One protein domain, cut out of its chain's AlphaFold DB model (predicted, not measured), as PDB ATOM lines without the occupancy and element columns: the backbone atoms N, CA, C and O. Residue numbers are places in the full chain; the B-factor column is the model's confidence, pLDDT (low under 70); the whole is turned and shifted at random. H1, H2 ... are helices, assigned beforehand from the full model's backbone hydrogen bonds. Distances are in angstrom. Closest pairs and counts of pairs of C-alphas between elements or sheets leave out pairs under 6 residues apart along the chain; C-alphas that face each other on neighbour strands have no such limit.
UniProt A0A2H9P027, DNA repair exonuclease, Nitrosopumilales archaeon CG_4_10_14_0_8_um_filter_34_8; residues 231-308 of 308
ATOM      1  N   THR A 231     -25.402  15.747  -0.432       78.69
ATOM      2  CA  THR A 231     -25.192  17.185  -0.303       78.69
ATOM      3  C   THR A 231     -26.264  17.722   0.632       78.69
ATOM      4  O   THR A 231     -27.458  17.616   0.343       78.69
ATOM      5  N   GLU A 232     -25.846  18.252   1.778       80.75
ATOM      6  CA  GLU A 232     -26.754  18.911   2.710       80.75
ATOM      7  C   GLU A 232     -27.345  20.171   2.073       80.75
ATOM      8  O   GLU A 232     -26.643  20.941   1.414       80.75
ATOM      9  N   ALA A 233     -28.632  20.415   2.314       83.81
ATOM     10  CA  ALA A 233     -29.315  21.607   1.836       83.81
ATOM     11  C   ALA A 233     -29.968  22.356   3.001       83.81
ATOM     12  O   ALA A 233     -30.544  21.756   3.910       83.81
ATOM     13  N   LYS A 234     -29.874  23.689   2.978       83.81
ATOM     14  CA  LYS A 234     -30.498  24.560   3.984       83.81
ATOM     15  C   LYS A 234     -31.964  24.814   3.632       83.81
ATOM     16  O   LYS A 234     -32.338  24.821   2.461       83.81
ATOM     17  N   GLY A 235     -32.775  25.073   4.651       85.25
ATOM     18  CA  GLY A 235     -34.177  25.455   4.510       85.25
ATOM     19  C   GLY A 235     -34.702  26.079   5.800       85.25
ATOM     20  O   GLY A 235     -34.109  25.910   6.867       85.25
ATOM     21  N   SER A 236     -35.802  26.817   5.692       83.19
ATOM     22  CA  SER A 236     -36.434  27.542   6.801       83.19
ATOM     23  C   SER A 236     -37.419  26.666   7.582       83.19
ATOM     24  O   SER A 236     -37.842  27.026   8.679       83.19
ATOM     25  N   SER A 237     -37.790  25.508   7.029       87.75
ATOM     26  CA  SER A 237     -38.666  24.514   7.653       87.75
ATOM     27  C   SER A 237     -38.191  23.088   7.362       87.75
ATOM     28  O   SER A 237     -37.459  22.855   6.402       87.75
ATOM     29  N   LYS A 238     -38.635  22.115   8.168       83.94
ATOM     30  CA  LYS A 238     -38.315  20.692   7.962       83.94
ATOM     31  C   LYS A 238     -38.712  20.209   6.564       83.94
ATOM     32  O   LYS A 238     -37.927  19.537   5.909       83.94
ATOM     33  N   GLU A 239     -39.907  20.576   6.108       84.81
ATOM     34  CA  GLU A 239     -40.408  20.156   4.797       84.81
ATOM     35  C   GLU A 239     -39.590  20.757   3.647       84.81
ATOM     36  O   GLU A 239     -39.330  20.084   2.651       84.81
ATOM     37  N   GLU A 240     -39.140  22.003   3.802       86.69
ATOM     38  CA  GLU A 240     -38.265  22.672   2.838       86.69
ATOM     39  C   GLU A 240     -36.872  22.032   2.808       86.69
ATOM     40  O   GLU A 240     -36.347  21.775   1.729       86.69
ATOM     41  N   ILE A 241     -36.307  21.691   3.972       86.81
ATOM     42  CA  ILE A 241     -35.035  20.959   4.066       86.81
ATOM     43  C   ILE A 241     -35.152  19.600   3.366       86.81
ATOM     44  O   ILE A 241     -34.301  19.272   2.547       86.81
ATOM     45  N   GLU A 242     -36.207  18.824   3.635       87.44
ATOM     46  CA  GLU A 242     -36.429  17.525   2.984       87.44
ATOM     47  C   GLU A 242     -36.541  17.668   1.460       87.44
ATOM     48  O   GLU A 242     -35.867  16.946   0.723       87.44
ATOM     49  N   ASN A 243     -37.341  18.625   0.976       88.88
ATOM     50  CA  ASN A 243     -37.477  18.914  -0.456       88.88
ATOM     51  C   ASN A 243     -36.125  19.258  -1.091       88.88
ATOM     52  O   ASN A 243     -35.790  18.722  -2.149       88.88
ATOM     53  N   ASN A 244     -35.359  20.145  -0.453       88.62
ATOM     54  CA  ASN A 244     -34.091  20.625  -0.983       88.62
ATOM     55  C   ASN A 244     -33.051  19.502  -0.980       88.62
ATOM     56  O   ASN A 244     -32.416  19.268  -2.001       88.62
ATOM     57  N   VAL A 245     -32.941  18.728   0.105       88.94
ATOM     58  CA  VAL A 245     -32.027  17.578   0.172       88.94
ATOM     59  C   VAL A 245     -32.370  16.558  -0.911       88.94
ATOM     60  O   VAL A 245     -31.477  16.131  -1.637       88.94
ATOM     61  N   PHE A 246     -33.638  16.182  -1.096       89.19
ATOM     62  CA  PHE A 246     -33.979  15.255  -2.177       89.19
ATOM     63  C   PHE A 246     -33.688  15.849  -3.557       89.19
ATOM     64  O   PHE A 246     -33.123  15.152  -4.394       89.19
ATOM     65  N   SER A 247     -34.010  17.120  -3.794       87.75
ATOM     66  CA  SER A 247     -33.819  17.768  -5.101       87.75
ATOM     67  C   SER A 247     -32.345  17.897  -5.492       87.75
ATOM     68  O   SER A 247     -31.989  17.587  -6.626       87.75
ATOM     69  N   GLU A 248     -31.481  18.276  -4.547       85.44
ATOM     70  CA  GLU A 248     -30.031  18.400  -4.758       85.44
ATOM     71  C   GLU A 248     -29.361  17.041  -5.019       85.44
ATOM     72  O   GLU A 248     -28.354  16.946  -5.722       85.44
ATOM     73  N   ASN A 249     -29.927  15.956  -4.481       84.75
ATOM     74  CA  ASN A 249     -29.309  14.631  -4.534       84.75
ATOM     75  C   ASN A 249     -29.942  13.678  -5.563       84.75
ATOM     76  O   ASN A 249     -29.281  12.727  -5.980       84.75
ATOM     77  N   ILE A 250     -31.177  13.918  -6.031       84.00
ATOM     78  CA  ILE A 250     -31.886  13.008  -6.955       84.00
ATOM     79  C   ILE A 250     -31.117  12.807  -8.270       84.00
ATOM     80  O   ILE A 250     -31.149  11.725  -8.847       84.00
ATOM     81  N   GLY A 251     -30.386  13.832  -8.722       76.00
ATOM     82  CA  GLY A 251     -29.587  13.798  -9.950       76.00
ATOM     83  C   GLY A 251     -28.279  13.009  -9.838       76.00
ATOM     84  O   GLY A 251     -27.711  12.636 -10.864       76.00
ATOM     85  N   GLN A 252     -27.811  12.719  -8.619       73.44
ATOM     86  CA  GLN A 252     -26.639  11.862  -8.409       73.44
ATOM     87  C   GLN A 252     -26.958  10.390  -8.704       73.44
ATOM     88  O   GLN A 252     -26.074   9.602  -9.039       73.44
ATOM     89  N   LEU A 253     -28.233  10.006  -8.613       67.56
ATOM     90  CA  LEU A 253     -28.676   8.640  -8.827       67.56
ATOM     91  C   LEU A 253     -29.114   8.438 -10.280       67.56
ATOM     92  O   LEU A 253     -30.067   9.040 -10.766       67.56
ATOM     93  N   ARG A 254     -28.434   7.528 -10.984       68.06
ATOM     94  CA  ARG A 254     -28.869   7.076 -12.310       68.06
ATOM     95  C   ARG A 254     -29.887   5.952 -12.155       68.06
ATOM     96  O   ARG A 254     -29.533   4.867 -11.689       68.06
ATOM     97  N   PHE A 255     -31.127   6.225 -12.545       75.19
ATOM     98  CA  PHE A 255     -32.207   5.248 -12.625       75.19
ATOM     99  C   PHE A 255     -32.795   5.234 -14.037       75.19
ATOM    100  O   PHE A 255     -32.955   6.283 -14.658       75.19
ATOM    101  N   GLU A 256     -33.147   4.049 -14.531       76.12
ATOM    102  CA  GLU A 256     -33.872   3.895 -15.804       76.12
ATOM    103  C   GLU A 256     -35.372   4.195 -15.646       76.12
ATOM    104  O   GLU A 256     -36.063   4.580 -16.590       76.12
ATOM    105  N   GLN A 257     -35.882   4.039 -14.424       80.25
ATOM    106  CA  GLN A 257     -37.288   4.195 -14.085       80.25
ATOM    107  C   GLN A 257     -37.643   5.676 -13.903       80.25
ATOM    108  O   GLN A 257     -37.114   6.366 -13.032       80.25
ATOM    109  N   LYS A 258     -38.584   6.170 -14.719       82.50
ATOM    110  CA  LYS A 258     -38.973   7.593 -14.756       82.50
ATOM    111  C   LYS A 258     -39.545   8.121 -13.436       82.50
ATOM    112  O   LYS A 258     -39.405   9.302 -13.146       82.50
ATOM    113  N   ASN A 259     -40.183   7.266 -12.639       84.50
ATOM    114  CA  ASN A 259     -40.732   7.630 -11.331       84.50
ATOM    115  C   ASN A 259     -39.657   7.813 -10.248       84.50
ATOM    116  O   ASN A 259     -39.992   8.301  -9.176       84.50
ATOM    117  N   LEU A 260     -38.398   7.441 -10.511       83.69
ATOM    118  CA  LEU A 260     -37.279   7.590  -9.576       83.69
ATOM    119  C   LEU A 260     -36.380   8.799  -9.877       83.69
ATOM    120  O   LEU A 260     -35.428   9.043  -9.142       83.69
ATOM    121  N   ILE A 261     -36.658   9.557 -10.940       86.50
ATOM    122  CA  ILE A 261     -35.828  10.687 -11.380       86.50
ATOM    123  C   ILE A 261     -36.600  12.008 -11.350       86.50
ATOM    124  O   ILE A 261     -37.830  12.041 -11.452       86.50
ATOM    125  N   GLY A 262     -35.855  13.109 -11.237       86.44
ATOM    126  CA  GLY A 262     -36.401  14.466 -11.257       86.44
ATOM    127  C   GLY A 262     -37.477  14.697 -10.192       86.44
ATOM    128  O   GLY A 262     -37.467  14.081  -9.128       86.44
ATOM    129  N   GLU A 263     -38.438  15.568 -10.494       87.88
ATOM    130  CA  GLU A 263     -39.504  15.944  -9.555       87.88
ATOM    131  C   GLU A 263     -40.389  14.755  -9.149       87.88
ATOM    132  O   GLU A 263     -40.788  14.644  -7.993       87.88
ATOM    133  N   SER A 264     -40.640  13.814 -10.066       87.56
ATOM    134  CA  SER A 264     -41.407  12.598  -9.756       87.56
ATOM    135  C   SER A 264     -40.702  11.733  -8.708       87.56
ATOM    136  O   SER A 264     -41.349  11.272  -7.768       87.56
ATOM    137  N   GLY A 265     -39.378  11.585  -8.824       88.12
ATOM    138  CA  GLY A 265     -38.546  10.902  -7.833       88.12
ATOM    139  C   GLY A 265     -38.549  11.601  -6.477       88.12
ATOM    140  O   GLY A 265     -38.719  10.942  -5.453       88.12
ATOM    141  N   VAL A 266     -38.451  12.933  -6.458       89.69
ATOM    142  CA  VAL A 266     -38.522  13.728  -5.217       89.69
ATOM    143  C   VAL A 266     -39.873  13.538  -4.520       89.69
ATOM    144  O   VAL A 266     -39.922  13.272  -3.319       89.69
ATOM    145  N   GLN A 267     -40.980  13.605  -5.265       90.88
ATOM    146  CA  GLN A 267     -42.320  13.394  -4.708       90.88
ATOM    147  C   GLN A 267     -42.506  11.972  -4.173       90.88
ATOM    148  O   GLN A 267     -43.099  11.782  -3.109       90.88
ATOM    149  N   LEU A 268     -41.987  10.968  -4.883       91.19
ATOM    150  CA  LEU A 268     -42.022   9.582  -4.429       91.19
ATOM    151  C   LEU A 268     -41.202   9.390  -3.146       91.19
ATOM    152  O   LEU A 268     -41.705   8.805  -2.188       91.19
ATOM    153  N   ALA A 269     -39.980   9.922  -3.101       90.00
ATOM    154  CA  ALA A 269     -39.101   9.841  -1.938       90.00
ATOM    155  C   ALA A 269     -39.733  10.493  -0.701       90.00
ATOM    156  O   ALA A 269     -39.708   9.908   0.380       90.00
ATOM    157  N   LYS A 270     -40.390  11.649  -0.866       91.69
ATOM    158  CA  LYS A 270     -41.137  12.305   0.216       91.69
ATOM    159  C   LYS A 270     -42.310  11.478   0.717       91.69
ATOM    160  O   LYS A 270     -42.483  11.340   1.927       91.69
ATOM    161  N   LYS A 271     -43.106  10.904  -0.189       91.88
ATOM    162  CA  LYS A 271     -44.210  10.010   0.195       91.88
ATOM    163  C   LYS A 271     -43.688   8.803   0.967       91.88
ATOM    164  O   LYS A 271     -44.246   8.461   2.006       91.88
ATOM    165  N   LEU A 272     -42.598   8.202   0.491       92.88
ATOM    166  CA  LEU A 272     -41.974   7.056   1.139       92.88
ATOM    167  C   LEU A 272     -41.442   7.423   2.528       92.88
ATOM    168  O   LEU A 272     -41.735   6.720   3.490       92.88
ATOM    169  N   LEU A 273     -40.738   8.550   2.660       91.75
ATOM    170  CA  LEU A 273     -40.247   9.053   3.942       91.75
ATOM    171  C   LEU A 273     -41.398   9.290   4.932       91.75
ATOM    172  O   LEU A 273     -41.333   8.837   6.074       91.75
ATOM    173  N   ALA A 274     -42.482   9.924   4.480       90.56
ATOM    174  CA  ALA A 274     -43.676  10.143   5.289       90.56
ATOM    175  C   ALA A 274     -44.329   8.826   5.746       90.56
ATOM    176  O   ALA A 274     -44.835   8.758   6.864       90.56
ATOM    177  N   GLY A 275     -44.298   7.778   4.916       90.25
ATOM    178  CA  GLY A 275     -44.764   6.437   5.273       90.25
ATOM    179  C   GLY A 275     -43.858   5.731   6.286       90.25
ATOM    180  O   GLY A 275     -44.353   5.153   7.248       90.25
ATOM    181  N   LEU A 276     -42.537   5.817   6.106       90.25
ATOM    182  CA  LEU A 276     -41.542   5.144   6.952       90.25
ATOM    183  C   LEU A 276     -41.395   5.773   8.346       90.25
ATOM    184  O   LEU A 276     -41.033   5.073   9.288       90.25
ATOM    185  N   ILE A 277     -41.672   7.073   8.489       90.94
ATOM    186  CA  ILE A 277     -41.593   7.790   9.775       90.94
ATOM    187  C   ILE A 277     -42.846   7.563  10.644       90.94
ATOM    188  O   ILE A 277     -42.854   7.925  11.823       90.94
ATOM    189  N   GLN A 278     -43.910   6.956  10.104       90.88
ATOM    190  CA  GLN A 278     -45.129   6.707  10.875       90.88
ATOM    191  C   GLN A 278     -44.826   5.877  12.120       90.88
ATOM    192  O   GLN A 278     -44.271   4.785  12.040       90.88
ATOM    193  N   GLN A 279     -45.233   6.388  13.278       90.56
ATOM    194  CA  GLN A 279     -45.016   5.702  14.540       90.56
ATOM    195  C   GLN A 279     -45.939   4.489  14.693       90.56
ATOM    196  O   GLN A 279     -46.941   4.311  13.987       90.56
ATOM    197  N   LYS A 280     -45.568   3.642  15.649       92.62
ATOM    198  CA  LYS A 280     -46.386   2.527  16.106       92.62
ATOM    199  C   LYS A 280     -47.680   3.052  16.730       92.62
ATOM    200  O   LYS A 280     -47.630   3.950  17.570       92.62
ATOM    201  N   LEU A 281     -48.817   2.496  16.319       92.06
ATOM    202  CA  LEU A 281     -50.126   2.888  16.834       92.06
ATOM    203  C   LEU A 281     -50.356   2.327  18.243       92.06
ATOM    204  O   LEU A 281     -49.755   1.330  18.656       92.06
ATOM    205  N   GLU A 282     -51.260   2.967  18.978       85.12
ATOM    206  CA  GLU A 282     -51.691   2.487  20.287       85.12
ATOM    207  C   GLU A 282     -52.325   1.092  20.147       85.12
ATOM    208  O   GLU A 282     -53.167   0.863  19.280       85.12
ATOM    209  N   ASN A 283     -51.890   0.141  20.980       89.50
ATOM    210  CA  ASN A 283     -52.293  -1.276  20.949       89.50
ATOM    211  C   ASN A 283     -51.891  -2.082  19.696       89.50
ATOM    212  O   ASN A 283     -52.300  -3.234  19.551       89.50
ATOM    213  N   GLU A 284     -51.040  -1.544  18.824       91.75
ATOM    214  CA  GLU A 284     -50.486  -2.299  17.696       91.75
ATOM    215  C   GLU A 284     -49.432  -3.308  18.188       91.75
ATOM    216  O   GLU A 284     -48.582  -2.993  19.032       91.75
ATOM    217  N   LYS A 285     -49.428  -4.545  17.678       92.12
ATOM    218  CA  LYS A 285     -48.314  -5.468  17.955       92.12
ATOM    219  C   LYS A 285     -47.112  -5.076  17.108       92.12
ATOM    220  O   LYS A 285     -47.236  -4.523  16.025       92.12
ATOM    221  N   THR A 286     -45.910  -5.386  17.587       87.12
ATOM    222  CA  THR A 286     -44.678  -5.050  16.854       87.12
ATOM    223  C   THR A 286     -44.624  -5.714  15.472       87.12
ATOM    224  O   THR A 286     -44.177  -5.082  14.522       87.12
ATOM    225  N   ALA A 287     -45.126  -6.946  15.338       87.56
ATOM    226  CA  ALA A 287     -45.226  -7.620  14.042       87.56
ATOM    227  C   ALA A 287     -46.179  -6.889  13.078       87.56
ATOM    228  O   ALA A 287     -45.814  -6.650  11.929       87.56
ATOM    229  N   ASP A 288     -47.349  -6.472  13.569       90.19
ATOM    230  CA  ASP A 288     -48.368  -5.769  12.779       90.19
ATOM    231  C   ASP A 288     -47.874  -4.384  12.335       90.19
ATOM    232  O   ASP A 288     -48.073  -3.998  11.186       90.19
ATOM    233  N   TYR A 289     -47.129  -3.688  13.202       90.62
ATOM    234  CA  TYR A 289     -46.439  -2.443  12.861       90.62
ATOM    235  C   TYR A 289     -45.480  -2.627  11.681       90.62
ATOM    236  O   TYR A 289     -45.579  -1.912  10.684       90.62
ATOM    237  N   TYR A 290     -44.568  -3.603  11.761       87.88
ATOM    238  CA  TYR A 290     -43.625  -3.857  10.670       87.88
ATOM    239  C   TYR A 290     -44.342  -4.236   9.374       87.88
ATOM    240  O   TYR A 290     -43.937  -3.778   8.306       87.88
ATOM    241  N   LEU A 291     -45.415  -5.029   9.463       91.00
ATOM    242  CA  LEU A 291     -46.225  -5.397   8.308       91.00
ATOM    243  C   LEU A 291     -46.891  -4.164   7.680       91.00
ATOM    244  O   LEU A 291     -46.712  -3.938   6.489       91.00
ATOM    245  N   ARG A 292     -47.562  -3.318   8.471       93.12
ATOM    246  CA  ARG A 292     -48.229  -2.096   7.994       93.12
ATOM    247  C   ARG A 292     -47.258  -1.129   7.322       93.12
ATOM    248  O   ARG A 292     -47.553  -0.622   6.241       93.12
ATOM    249  N   ILE A 293     -46.103  -0.867   7.938       93.69
ATOM    250  CA  ILE A 293     -45.089   0.031   7.363       93.69
ATOM    251  C   ILE A 293     -44.535  -0.547   6.053       93.69
ATOM    252  O   ILE A 293     -44.409   0.181   5.069       93.69
ATOM    253  N   LYS A 294     -44.265  -1.859   6.012       90.25
ATOM    254  CA  LYS A 294     -43.797  -2.562   4.808       90.25
ATOM    255  C   LYS A 294     -44.831  -2.517   3.679       90.25
ATOM    256  O   LYS A 294     -44.476  -2.216   2.544       90.25
ATOM    257  N   GLU A 295     -46.101  -2.779   3.980       90.00
ATOM    258  CA  GLU A 295     -47.197  -2.737   3.004       90.00
ATOM    259  C   GLU A 295     -47.425  -1.331   2.450       90.00
ATOM    260  O   GLU A 295     -47.576  -1.163   1.243       90.00
ATOM    261  N   ASN A 296     -47.382  -0.316   3.314       90.81
ATOM    262  CA  ASN A 296     -47.469   1.080   2.901       90.81
ATOM    263  C   ASN A 296     -46.305   1.452   1.964       90.81
ATOM    264  O   ASN A 296     -46.528   1.988   0.880       90.81
ATOM    265  N   ALA A 297     -45.070   1.086   2.326       90.69
ATOM    266  CA  ALA A 297     -43.896   1.332   1.492       90.69
ATOM    267  C   ALA A 297     -44.013   0.672   0.106       90.69
ATOM    268  O   ALA A 297     -43.737   1.322  -0.902       90.69
ATOM    269  N   PHE A 298     -44.472  -0.583   0.027       89.69
ATOM    270  CA  PHE A 298     -44.704  -1.252  -1.258       89.69
ATOM    271  C   PHE A 298     -45.819  -0.606  -2.079       89.69
ATOM    272  O   PHE A 298     -45.636  -0.403  -3.279       89.69
ATOM    273  N   GLY A 299     -46.923  -0.215  -1.438       89.31
ATOM    274  CA  GLY A 299     -48.013   0.505  -2.095       89.31
ATOM    275  C   GLY A 299     -47.561   1.847  -2.675       89.31
ATOM    276  O   GLY A 299     -47.908   2.175  -3.808       89.31
ATOM    277  N   ILE A 300     -46.723   2.593  -1.948       89.88
ATOM    278  CA  ILE A 300     -46.121   3.846  -2.433       89.88
ATOM    279  C   ILE A 300     -45.216   3.590  -3.646       89.88
ATOM    280  O   ILE A 300     -45.245   4.367  -4.598       89.88
ATOM    281  N   MET A 301     -44.425   2.514  -3.623       85.94
ATOM    282  CA  MET A 301     -43.515   2.151  -4.717       85.94
ATOM    283  C   MET A 301     -44.217   1.496  -5.919       85.94
ATOM    284  O   MET A 301     -43.590   1.351  -6.966       85.94
ATOM    285  N   GLY A 302     -45.496   1.124  -5.795       84.69
ATOM    286  CA  GLY A 302     -46.249   0.443  -6.850       84.69
ATOM    287  C   GLY A 302     -45.757  -0.981  -7.127       84.69
ATOM    288  O   GLY A 302     -45.795  -1.424  -8.271       84.69
ATOM    289  N   LEU A 303     -45.249  -1.672  -6.102       82.12
ATOM    290  CA  LEU A 303     -44.778  -3.055  -6.202       82.12
ATOM    291  C   LEU A 303     -45.877  -4.011  -5.716       82.12
ATOM    292  O   LEU A 303     -46.343  -3.884  -4.582       82.12
ATOM    293  N   ASP A 304     -46.280  -4.956  -6.570       64.38
ATOM    294  CA  ASP A 304     -47.260  -5.994  -6.226       64.38
ATOM    295  C   ASP A 304     -46.641  -7.099  -5.359       64.38
ATOM    296  O   ASP A 304     -45.473  -7.461  -5.511       64.38
ATOM    297  N   LYS A 305     -47.453  -7.659  -4.453       57.53
ATOM    298  CA  LYS A 305     -47.040  -8.666  -3.457       57.53
ATOM    299  C   LYS A 305     -46.636 -10.028  -4.045       57.53
ATOM    300  O   LYS A 305     -46.029 -10.808  -3.321       57.53
ATOM    301  N   ASP A 306     -46.925 -10.295  -5.319       48.12
ATOM    302  CA  ASP A 306     -46.827 -11.643  -5.910       48.12
ATOM    303  C   ASP A 306     -45.577 -11.878  -6.781       48.12
ATOM    304  O   ASP A 306     -45.499 -12.862  -7.515       48.12
ATOM    305  N   ALA A 307     -44.574 -10.999  -6.706       41.03
ATOM    306  CA  ALA A 307     -43.303 -11.162  -7.411       41.03
ATOM    307  C   ALA A 307     -42.119 -11.368  -6.450       41.03
ATOM    308  O   ALA A 307     -41.158 -10.603  -6.492       41.03
ATOM    309  N   SER A 308     -42.195 -12.352  -5.546       33.44
ATOM    310  CA  SER A 308     -41.079 -13.204  -5.056       33.44
ATOM    311  C   SER A 308     -41.545 -14.176  -3.976       33.44
ATOM    312  O   SER A 308     -42.204 -13.729  -3.013       33.44
TER     313      SER A 308
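This is residues 231 to 308 of the 308 residues of the protein "DNA repair exonuclease" of Nitrosopumilales archaeon CG_4_10_14_0_8_um_filter_34_8 (UniProt A0A2H9P027). Three helices make a flat, loose zigzag: H1 and H2 form a V, meeting where H1 nears its end and H2 begins, and H2 then turns back into H3 as a helical hairpin whose two helices are slid along each other. H1 and H3 lie on opposite sides of H2. The printed part has 78 residues, with three named helices in the order H1, H2, H3 and no named strand; the class is all helix. The whole is loose, with a radius of gyration of the C-alphas of 14.9 A, and spans 38 by 34 by 15 A.

Go from Thr 231 to H1, residues 238 to 250, then to H2, residues 262 to 276. These two touch, and their closest C-alphas, those of Phe 246 and Val 266, are 5.7 A apart. They run opposite ways at a steep tilt of 50 degrees. Further on, H3, residues 286 to 301, touches H2; the closest C-alphas, those of Leu 272 and Ala 297, are 6.0 A apart. This helical hairpin runs opposite ways at a shallow tilt of 13 degrees, with centres 15.6 A apart. H1 and H3 are apart. In H1, H2 and H3 every O i to N i+4 pair is within hydrogen-bond range.

Find C-alpha 238 at (-38.315, 20.692, 7.962); from there H1 runs 18.0 A to C-alpha 250. H2 starts at C-alpha 262, at (-36.401, 14.466, -11.257), and covers 21.1 A. H3 covers 22.8 A and ends at C-alpha 301, at (-43.515, 2.151, -4.717).

The two C-alphas farthest apart, those of Ser 236 and Ser 308, are 42.7 A apart. The printed part has no cut and ends at Ser 308, the chain's last residue. The link from H1 to H2 is long, with 11 residues; that from H2 to H3 is short, with 9. The mean pLDDT of the printed part is 84.4; look for values under 70 at residues 253 to 254 and 304 to 308.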